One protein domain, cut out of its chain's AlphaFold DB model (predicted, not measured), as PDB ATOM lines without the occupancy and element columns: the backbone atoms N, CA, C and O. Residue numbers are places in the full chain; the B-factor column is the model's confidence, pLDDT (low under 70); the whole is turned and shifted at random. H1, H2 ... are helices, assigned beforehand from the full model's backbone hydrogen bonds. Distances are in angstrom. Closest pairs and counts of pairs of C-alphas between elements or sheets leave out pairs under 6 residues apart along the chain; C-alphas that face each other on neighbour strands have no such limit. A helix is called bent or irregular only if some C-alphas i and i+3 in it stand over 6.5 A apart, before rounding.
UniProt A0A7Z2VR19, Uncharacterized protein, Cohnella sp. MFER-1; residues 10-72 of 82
ATOM      1  N   MET A  10     196.992 230.864 167.966       88.75
ATOM      2  CA  MET A  10     196.662 229.732 167.107       88.75
ATOM      3  C   MET A  10     197.780 229.426 166.117       88.75
ATOM      4  O   MET A  10     198.155 228.267 165.979       88.75
ATOM      5  N   LEU A  11     198.299 230.455 165.448       90.75
ATOM      6  CA  LEU A  11     199.358 230.304 164.454       90.75
ATOM      7  C   LEU A  11     200.675 229.832 165.083       90.75
ATOM      8  O   LEU A  11     201.390 229.049 164.463       90.75
ATOM      9  N   ASP A  12     200.962 230.252 166.317       93.56
ATOM     10  CA  ASP A  12     202.194 229.892 167.025       93.56
ATOM     11  C   ASP A  12     202.155 228.488 167.660       93.56
ATOM     12  O   ASP A  12     203.202 227.867 167.865       93.56
ATOM     13  N   HIS A  13     200.964 227.972 167.992       90.69
ATOM     14  CA  HIS A  13     200.821 226.758 168.810       90.69
ATOM     15  C   HIS A  13     199.999 225.623 168.189       90.69
ATOM     16  O   HIS A  13     199.954 224.538 168.775       90.69
ATOM     17  N   MET A  14     199.349 225.826 167.042       92.44
ATOM     18  CA  MET A  14     198.524 224.803 166.391       92.44
ATOM     19  C   MET A  14     198.899 224.603 164.924       92.44
ATOM     20  O   MET A  14     199.336 225.522 164.236       92.44
ATOM     21  N   SER A  15     198.693 223.382 164.423       94.44
ATOM     22  CA  SER A  15     198.778 223.129 162.983       94.44
ATOM     23  C   SER A  15     197.597 223.768 162.256       94.44
ATOM     24  O   SER A  15     196.530 223.989 162.835       94.44
ATOM     25  N   PHE A  16     197.754 224.011 160.957       91.94
ATOM     26  CA  PHE A  16     196.673 224.558 160.144       91.94
ATOM     27  C   PHE A  16     195.405 223.686 160.197       91.94
ATOM     28  O   PHE A  16     194.309 224.231 160.319       91.94
ATOM     29  N   GLU A  17     195.526 222.351 160.196       92.44
ATOM     30  CA  GLU A  17     194.344 221.481 160.298       92.44
ATOM     31  C   GLU A  17     193.624 221.639 161.641       92.44
ATOM     32  O   GLU A  17     192.397 221.652 161.685       92.44
ATOM     33  N   GLN A  18     194.371 221.788 162.739       89.06
ATOM     34  CA  GLN A  18     193.792 222.006 164.066       89.06
ATOM     35  C   GLN A  18     193.057 223.344 164.148       89.06
ATOM     36  O   GLN A  18     191.993 223.420 164.765       89.06
ATOM     37  N   ILE A  19     193.601 224.380 163.504       91.38
ATOM     38  CA  ILE A  19     192.960 225.692 163.406       91.38
ATOM     39  C   ILE A  19     191.644 225.562 162.641       91.38
ATOM     40  O   ILE A  19     190.605 225.943 163.170       91.38
ATOM     41  N   VAL A  20     191.659 224.974 161.441       92.75
ATOM     42  CA  VAL A  20     190.443 224.775 160.630       92.75
ATOM     43  C   VAL A  20     189.388 223.993 161.413       92.75
ATOM     44  O   VAL A  20     188.267 224.467 161.569       92.75
ATOM     45  N   MET A  21     189.776 222.870 162.018       91.25
ATOM     46  CA  MET A  21     188.887 222.053 162.845       91.25
ATOM     47  C   MET A  21     188.271 222.850 164.009       91.25
ATOM     48  O   MET A  21     187.091 222.692 164.318       91.25
ATOM     49  N   TYR A  22     189.047 223.715 164.670       90.00
ATOM     50  CA  TYR A  22     188.534 224.576 165.735       90.00
ATOM     51  C   TYR A  22     187.450 225.540 165.233       90.00
ATOM     52  O   TYR A  22     186.432 225.719 165.906       90.00
ATOM     53  N   TYR A  23     187.661 226.158 164.067       90.25
ATOM     54  CA  TYR A  23     186.684 227.067 163.467       90.25
ATOM     55  C   TYR A  23     185.424 226.326 163.021       90.25
ATOM     56  O   TYR A  23     184.330 226.791 163.340       90.25
ATOM     57  N   ASP A  24     185.567 225.167 162.377       91.25
ATOM     58  CA  ASP A  24     184.437 224.343 161.935       91.25
ATOM     59  C   ASP A  24     183.540 223.966 163.123       91.25
ATOM     60  O   ASP A  24     182.349 224.283 163.133       91.25
ATOM     61  N   TYR A  25     184.122 223.422 164.198       90.00
ATOM     62  CA  TYR A  25     183.365 223.124 165.419       90.00
ATOM     63  C   TYR A  25     182.772 224.376 166.069       90.00
ATOM     64  O   TYR A  25     181.680 224.330 166.638       90.00
ATOM     65  N   GLY A  26     183.486 225.502 166.021       89.56
ATOM     66  CA  GLY A  26     182.990 226.776 166.528       89.56
ATOM     67  C   GLY A  26     181.713 227.220 165.810       89.56
ATOM     68  O   GLY A  26     180.753 227.619 166.470       89.56
ATOM     69  N   LEU A  27     181.691 227.114 164.481       90.75
ATOM     70  CA  LEU A  27     180.538 227.453 163.649       90.75
ATOM     71  C   LEU A  27     179.358 226.508 163.896       90.75
ATOM     72  O   LEU A  27     178.247 226.981 164.144       90.75
ATOM     73  N   GLU A  28     179.605 225.197 163.929       90.50
ATOM     74  CA  GLU A  28     178.575 224.198 164.243       90.50
ATOM     75  C   GLU A  28     177.924 224.461 165.609       90.50
ATOM     76  O   GLU A  28     176.703 224.383 165.769       90.50
ATOM     77  N   GLN A  29     178.722 224.827 166.618       90.56
ATOM     78  CA  GLN A  29     178.199 225.156 167.943       90.56
ATOM     79  C   GLN A  29     177.284 226.383 167.935       90.56
ATOM     80  O   GLN A  29     176.268 226.383 168.637       90.56
ATOM     81  N   GLU A  30     177.626 227.432 167.189       90.25
ATOM     82  CA  GLU A  30     176.788 228.633 167.088       90.25
ATOM     83  C   GLU A  30     175.477 228.353 166.342       90.25
ATOM     84  O   GLU A  30     174.412 228.829 166.755       90.25
ATOM     85  N   GLU A  31     175.514 227.506 165.314       91.12
ATOM     86  CA  GLU A  31     174.310 227.048 164.621       91.12
ATOM     87  C   GLU A  31     173.382 226.268 165.566       91.12
ATOM     88  O   GLU A  31     172.187 226.566 165.676       91.12
ATOM     89  N   ILE A  32     173.929 225.313 166.326       88.75
ATOM     90  CA  ILE A  32     173.164 224.520 167.298       88.75
ATOM     91  C   ILE A  32     172.513 225.425 168.351       88.75
ATOM     92  O   ILE A  32     171.324 225.275 168.646       88.75
ATOM     93  N   LYS A  33     173.257 226.389 168.909       90.06
ATOM     94  CA  LYS A  33     172.716 227.346 169.889       90.06
ATOM     95  C   LYS A  33     171.573 228.169 169.306       90.06
ATOM     96  O   LYS A  33     170.543 228.320 169.965       90.06
ATOM     97  N   SER A  34     171.736 228.663 168.081       92.81
ATOM     98  CA  SER A  34     170.723 229.465 167.387       92.81
ATOM     99  C   SER A  34     169.439 228.665 167.168       92.81
ATOM    100  O   SER A  34     168.350 229.125 167.513       92.81
ATOM    101  N   ASN A  35     169.566 227.420 166.709       90.06
ATOM    102  CA  ASN A  35     168.439 226.508 166.531       90.06
ATOM    103  C   ASN A  35     167.721 226.198 167.854       90.06
ATOM    104  O   ASN A  35     166.488 226.183 167.903       90.06
ATOM    105  N   ILE A  36     168.468 225.995 168.945       90.00
ATOM    106  CA  ILE A  36     167.890 225.794 170.282       90.00
ATOM    107  C   ILE A  36     167.136 227.045 170.742       90.00
ATOM    108  O   ILE A  36     166.028 226.924 171.267       90.00
ATOM    109  N   LEU A  37     167.711 228.234 170.557       92.00
ATOM    110  CA  LEU A  37     167.092 229.494 170.964       92.00
ATOM    111  C   LEU A  37     165.779 229.730 170.215       92.00
ATOM    112  O   LEU A  37     164.744 229.936 170.847       92.00
ATOM    113  N   VAL A  38     165.808 229.641 168.884       91.00
ATOM    114  CA  VAL A  38     164.614 229.797 168.042       91.00
ATOM    115  C   VAL A  38     163.571 228.735 168.391       91.00
ATOM    116  O   VAL A  38     162.394 229.057 168.529       91.00
ATOM    117  N   GLY A  39     163.992 227.489 168.628       89.69
ATOM    118  CA  GLY A  39     163.105 226.421 169.082       89.69
ATOM    119  C   GLY A  39     162.417 226.740 170.413       89.69
ATOM    120  O   GLY A  39     161.206 226.569 170.534       89.69
ATOM    121  N   ARG A  40     163.156 227.264 171.400       89.25
ATOM    122  CA  ARG A  40     162.591 227.676 172.698       89.25
ATOM    123  C   ARG A  40     161.629 228.850 172.568       89.25
ATOM    124  O   ARG A  40     160.578 228.834 173.204       89.25
ATOM    125  N   LEU A  41     161.958 229.839 171.740       92.12
ATOM    126  CA  LEU A  41     161.053 230.952 171.445       92.12
ATOM    127  C   LEU A  41     159.769 230.452 170.779       92.12
ATOM    128  O   LEU A  41     158.683 230.879 171.156       92.12
ATOM    129  N   ALA A  42     159.874 229.499 169.849       92.06
ATOM    130  CA  ALA A  42     158.716 228.914 169.185       92.06
ATOM    131  C   ALA A  42     157.775 228.187 170.160       92.06
ATOM    132  O   ALA A  42     156.555 228.333 170.076       92.06
ATOM    133  N   VAL A  43     158.337 227.441 171.114       90.44
ATOM    134  CA  VAL A  43     157.569 226.764 172.169       90.44
ATOM    135  C   VAL A  43     156.911 227.787 173.098       90.44
ATOM    136  O   VAL A  43     155.708 227.710 173.336       90.44
ATOM    137  N   GLY A  44     157.676 228.765 173.590       89.88
ATOM    138  CA  GLY A  44     157.205 229.724 174.592       89.88
ATOM    139  C   GLY A  44     156.214 230.764 174.068       89.88
ATOM    140  O   GLY A  44     155.282 231.121 174.782       89.88
ATOM    141  N   LEU A  45     156.398 231.250 172.836       94.19
ATOM    142  CA  LEU A  45     155.580 232.328 172.263       94.19
ATOM    143  C   LEU A  45     154.425 231.817 171.398       94.19
ATOM    144  O   LEU A  45     153.381 232.459 171.344       94.19
ATOM    145  N   PHE A  46     154.604 230.681 170.721       92.31
ATOM    146  CA  PHE A  46     153.644 230.185 169.728       92.31
ATOM    147  C   PHE A  46     153.068 228.804 170.069       92.31
ATOM    148  O   PHE A  46     152.307 228.249 169.278       92.31
ATOM    149  N   GLY A  47     153.412 228.228 171.229       88.50
ATOM    150  CA  GLY A  47     152.901 226.923 171.661       88.50
ATOM    151  C   GLY A  47     153.362 225.758 170.781       88.50
ATOM    152  O   GLY A  47     152.686 224.729 170.712       88.50
ATOM    153  N   ALA A  48     154.489 225.909 170.074       86.62
ATOM    154  CA  ALA A  48     155.046 224.838 169.256       86.62
ATOM    155  C   ALA A  48     155.383 223.611 170.124       86.62
ATOM    156  O   ALA A  48     155.802 223.739 171.274       86.62
ATOM    157  N   LYS A  49     155.224 222.402 169.574       83.06
ATOM    158  CA  LYS A  49     155.579 221.168 170.291       83.06
ATOM    159  C   LYS A  49     157.099 221.032 170.368       83.06
ATOM    160  O   LYS A  49     157.779 221.136 169.346       83.06
ATOM    161  N   GLU A  50     157.623 220.758 171.562       76.38
ATOM    162  CA  GLU A  50     159.044 220.459 171.732       76.38
ATOM    163  C   GLU A  50     159.432 219.227 170.908       76.38
ATOM    164  O   GLU A  50     158.794 218.172 170.986       76.38
ATOM    165  N   LYS A  51     160.503 219.351 170.116       73.25
ATOM    166  CA  LYS A  51     161.112 218.184 169.477       73.25
ATOM    167  C   LYS A  51     161.755 217.327 170.576       73.25
ATOM    168  O   LYS A  51     162.525 217.868 171.373       73.25
ATOM    169  N   PRO A  52     161.475 216.013 170.638       68.25
ATOM    170  CA  PRO A  52     162.103 215.146 171.625       68.25
ATOM    171  C   PRO A  52     163.620 215.168 171.427       68.25
ATOM    172  O   PRO A  52     164.108 215.021 170.304       68.25
ATOM    173  N   LYS A  53     164.376 215.362 172.516       64.81
ATOM    174  CA  LYS A  53     165.838 215.234 172.481       64.81
ATOM    175  C   LYS A  53     166.174 213.831 171.981       64.81
ATOM    176  O   LYS A  53     165.635 212.858 172.513       64.81
ATOM    177  N   ALA A  54     167.044 213.732 170.975       60.34
ATOM    178  CA  ALA A  54     167.578 212.446 170.549       60.34
ATOM    179  C   ALA A  54     168.171 211.761 171.786       60.34
ATOM    180  O   ALA A  54     169.060 212.311 172.441       60.34
ATOM    181  N   LYS A  55     167.609 210.610 172.169       56.94
ATOM    182  CA  LYS A  55     168.166 209.812 173.256       56.94
ATOM    183  C   LYS A  55     169.561 209.403 172.804       56.94
ATOM    184  O   LYS A  55     169.689 208.711 171.800       56.94
ATOM    185  N   VAL A  56     170.588 209.851 173.525       59.06
ATOM    186  CA  VAL A  56     171.905 209.215 173.449       59.06
ATOM    187  C   VAL A  56     171.644 207.762 173.807       59.06
ATOM    188  O   VAL A  56     171.137 207.491 174.897       59.06
ATOM    189  N   THR A  57     171.848 206.858 172.854       59.50
ATOM    190  CA  THR A  57     171.624 205.428 173.043       59.50
ATOM    191  C   THR A  57     172.312 205.024 174.344       59.50
ATOM    192  O   THR A  57     173.508 205.260 174.504       59.50
ATOM    193  N   GLU A  58     171.572 204.448 175.293       59.44
ATOM    194  CA  GLU A  58     172.117 203.882 176.535       59.44
ATOM    195  C   GLU A  58     172.937 202.606 176.250       59.44
ATOM    196  O   GLU A  58     172.911 201.642 177.017       59.44
ATOM    197  N   GLU A  59     173.661 202.564 175.130       62.69
ATOM    198  CA  GLU A  59     174.661 201.548 174.858       62.69
ATOM    199  C   GLU A  59     175.799 201.764 175.850       62.69
ATOM    200  O   GLU A  59     176.757 202.506 175.631       62.69
ATOM    201  N   LYS A  60     175.658 201.130 177.016       66.50
ATOM    202  CA  LYS A  60     176.766 200.953 177.941       66.50
ATOM    203  C   LYS A  60     177.873 200.259 177.144       66.50
ATOM    204  O   LYS A  60     177.615 199.177 176.615       66.50
ATOM    205  N   PRO A  61     179.079 200.842 177.052       69.12
ATOM    206  CA  PRO A  61     180.161 200.227 176.300       69.12
ATOM    207  C   PRO A  61     180.414 198.825 176.850       69.12
ATOM    208  O   PRO A  61     180.447 198.637 178.073       69.12
ATOM    209  N   ASP A  62     180.566 197.843 175.959       78.81
ATOM    210  CA  ASP A  62     180.844 196.468 176.356       78.81
ATOM    211  C   ASP A  62     182.219 196.400 177.031       78.81
ATOM    212  O   ASP A  62     183.279 196.310 176.403       78.81
ATOM    213  N   ARG A  63     182.185 196.458 178.363       75.44
ATOM    214  CA  ARG A  63     183.371 196.440 179.217       75.44
ATOM    215  C   ARG A  63     184.176 195.156 179.029       75.44
ATOM    216  O   ARG A  63     185.394 195.199 179.178       75.44
ATOM    217  N   LYS A  64     183.521 194.037 178.687       78.12
ATOM    218  CA  LYS A  64     184.190 192.749 178.463       78.12
ATOM    219  C   LYS A  64     184.949 192.770 177.143       78.12
ATOM    220  O   LYS A  64     186.134 192.446 177.132       78.12
ATOM    221  N   ALA A  65     184.311 193.215 176.061       79.31
ATOM    222  CA  ALA A  65     184.982 193.374 174.769       79.31
ATOM    223  C   ALA A  65     186.170 194.346 174.865       79.31
ATOM    224  O   ALA A  65     187.260 194.051 174.372       79.31
ATOM    225  N   PHE A  66     185.996 195.462 175.578       77.62
ATOM    226  CA  PHE A  66     187.062 196.434 175.817       77.62
ATOM    227  C   PHE A  66     188.244 195.835 176.595       77.62
ATOM    228  O   PHE A  66     189.402 196.005 176.206       77.62
ATOM    229  N   GLN A  67     187.972 195.101 177.677       76.75
ATOM    230  CA  GLN A  67     189.017 194.467 178.479       76.75
ATOM    231  C   GLN A  67     189.746 193.358 177.710       76.75
ATOM    232  O   GLN A  67     190.960 193.238 177.846       76.75
ATOM    233  N   ASN A  68     189.054 192.606 176.854       80.88
ATOM    234  CA  ASN A  68     189.688 191.598 176.003       80.88
ATOM    235  C   ASN A  68     190.619 192.228 174.958       80.88
ATOM    236  O   ASN A  68     191.725 191.737 174.741       80.88
ATOM    237  N   ALA A  69     190.198 193.327 174.329       82.12
ATOM    238  CA  ALA A  69     190.983 193.984 173.286       82.12
ATOM    239  C   ALA A  69     192.186 194.772 173.841       82.12
ATOM    240  O   ALA A  69     193.251 194.803 173.220       82.12
ATOM    241  N   TYR A  70     192.035 195.406 175.011       79.12
ATOM    242  CA  TYR A  70     193.002 196.393 175.511       79.12
ATOM    243  C   TYR A  70     193.495 196.148 176.937       79.12
ATOM    244  O   TYR A  70     194.440 196.808 177.366       79.12
ATOM    245  N   GLY A  71     192.921 195.197 177.678       73.69
ATOM    246  CA  GLY A  71     193.241 194.960 179.091       73.69
ATOM    247  C   GLY A  71     194.725 194.709 179.348       73.69
ATOM    248  O   GLY A  71     195.272 195.268 180.291       73.69
ATOM    249  N   ASN A  72     195.393 193.976 178.455       77.81
ATOM    250  CA  ASN A  72     196.830 193.686 178.548       77.81
ATOM    251  C   ASN A  72     197.730 194.873 178.159       77.81
ATOM    252  O   ASN A  72     198.926 194.856 178.434       77.81
TER     253      ASN A  72
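What this domain is: This is residues 10 to 72 of the 82 residues of an uncharacterized protein of Cohnella sp. MFER-1 (UniProt A0A7Z2VR19). Picture a wide, open V: the long single helix H2 makes one arm, and the other arm is a long stretch with no named element, residues 47 to 62, that ends in the short helix H3. The point of the V is where H2 ends, near Phe 46, and the tiny helix H1 is folded back beside the far end of H2. The two arms spread apart with nothing between them, and H3 touches no helix. The printed part has 63 residues with three named helices, in the order H1, H2, H3, and no named strand; its class is all helix. It is extended, with a radius of gyration of the C-alphas of 19.9 A, and flat, spanning 57 by 41 by 11 A.

How they stand to each other: Begin with the longest helix, H2, residues 16 to 46. Just before it, look at H1, residues 10 to 13: it is close to H2 but not clearly touching, with 2 pairs of C-alphas within 8 A. The closest are the C-alphas of Met 10 and Ile 19, 6.6 A apart. Now go to H3, residues 63 to 70, which is apart from H2 and also apart from H1. Residues 23 to 38, which belong to H2, stand free, and so do residues 64 to 70, which belong to H3. In the backbones of H2 and H3, every O i to N i+4 pair is within hydrogen-bond range; H1 is too short for such a pair, and its 1 pair of O i and N i+3 is within range.

Where its parts are: Find C-alpha 16 at (196.673, 224.558, 160.144); from there H2 runs 44.4 A to C-alpha 46 at (153.644, 230.185, 169.728). H1 begins at C-alpha 10, at (196.662, 229.732, 167.107), and measures 5.4 A from first to last C-alpha. H3 measures 10.3 A from C-alpha 63 to C-alpha 70, which you will find at (193.002, 196.393, 175.511). No helix is bent.

The domain as a whole: The two C-alphas farthest apart are those of Phe 46 and Asn 72, at 57.2 A, while the first and last printed C-alphas, those of Met 10 and Asn 72, are 37.8 A apart. The printed part has no cut. The link from H1 to H2 is tight, with 2 residues; the link from H2 to H3 is long, with 16 residues, and its residues 52 to 62 stand free. Look in the B-factor column at residues 52 to 61: these 10 residues have a pLDDT under 70, against a mean of 83.5 for the printed part.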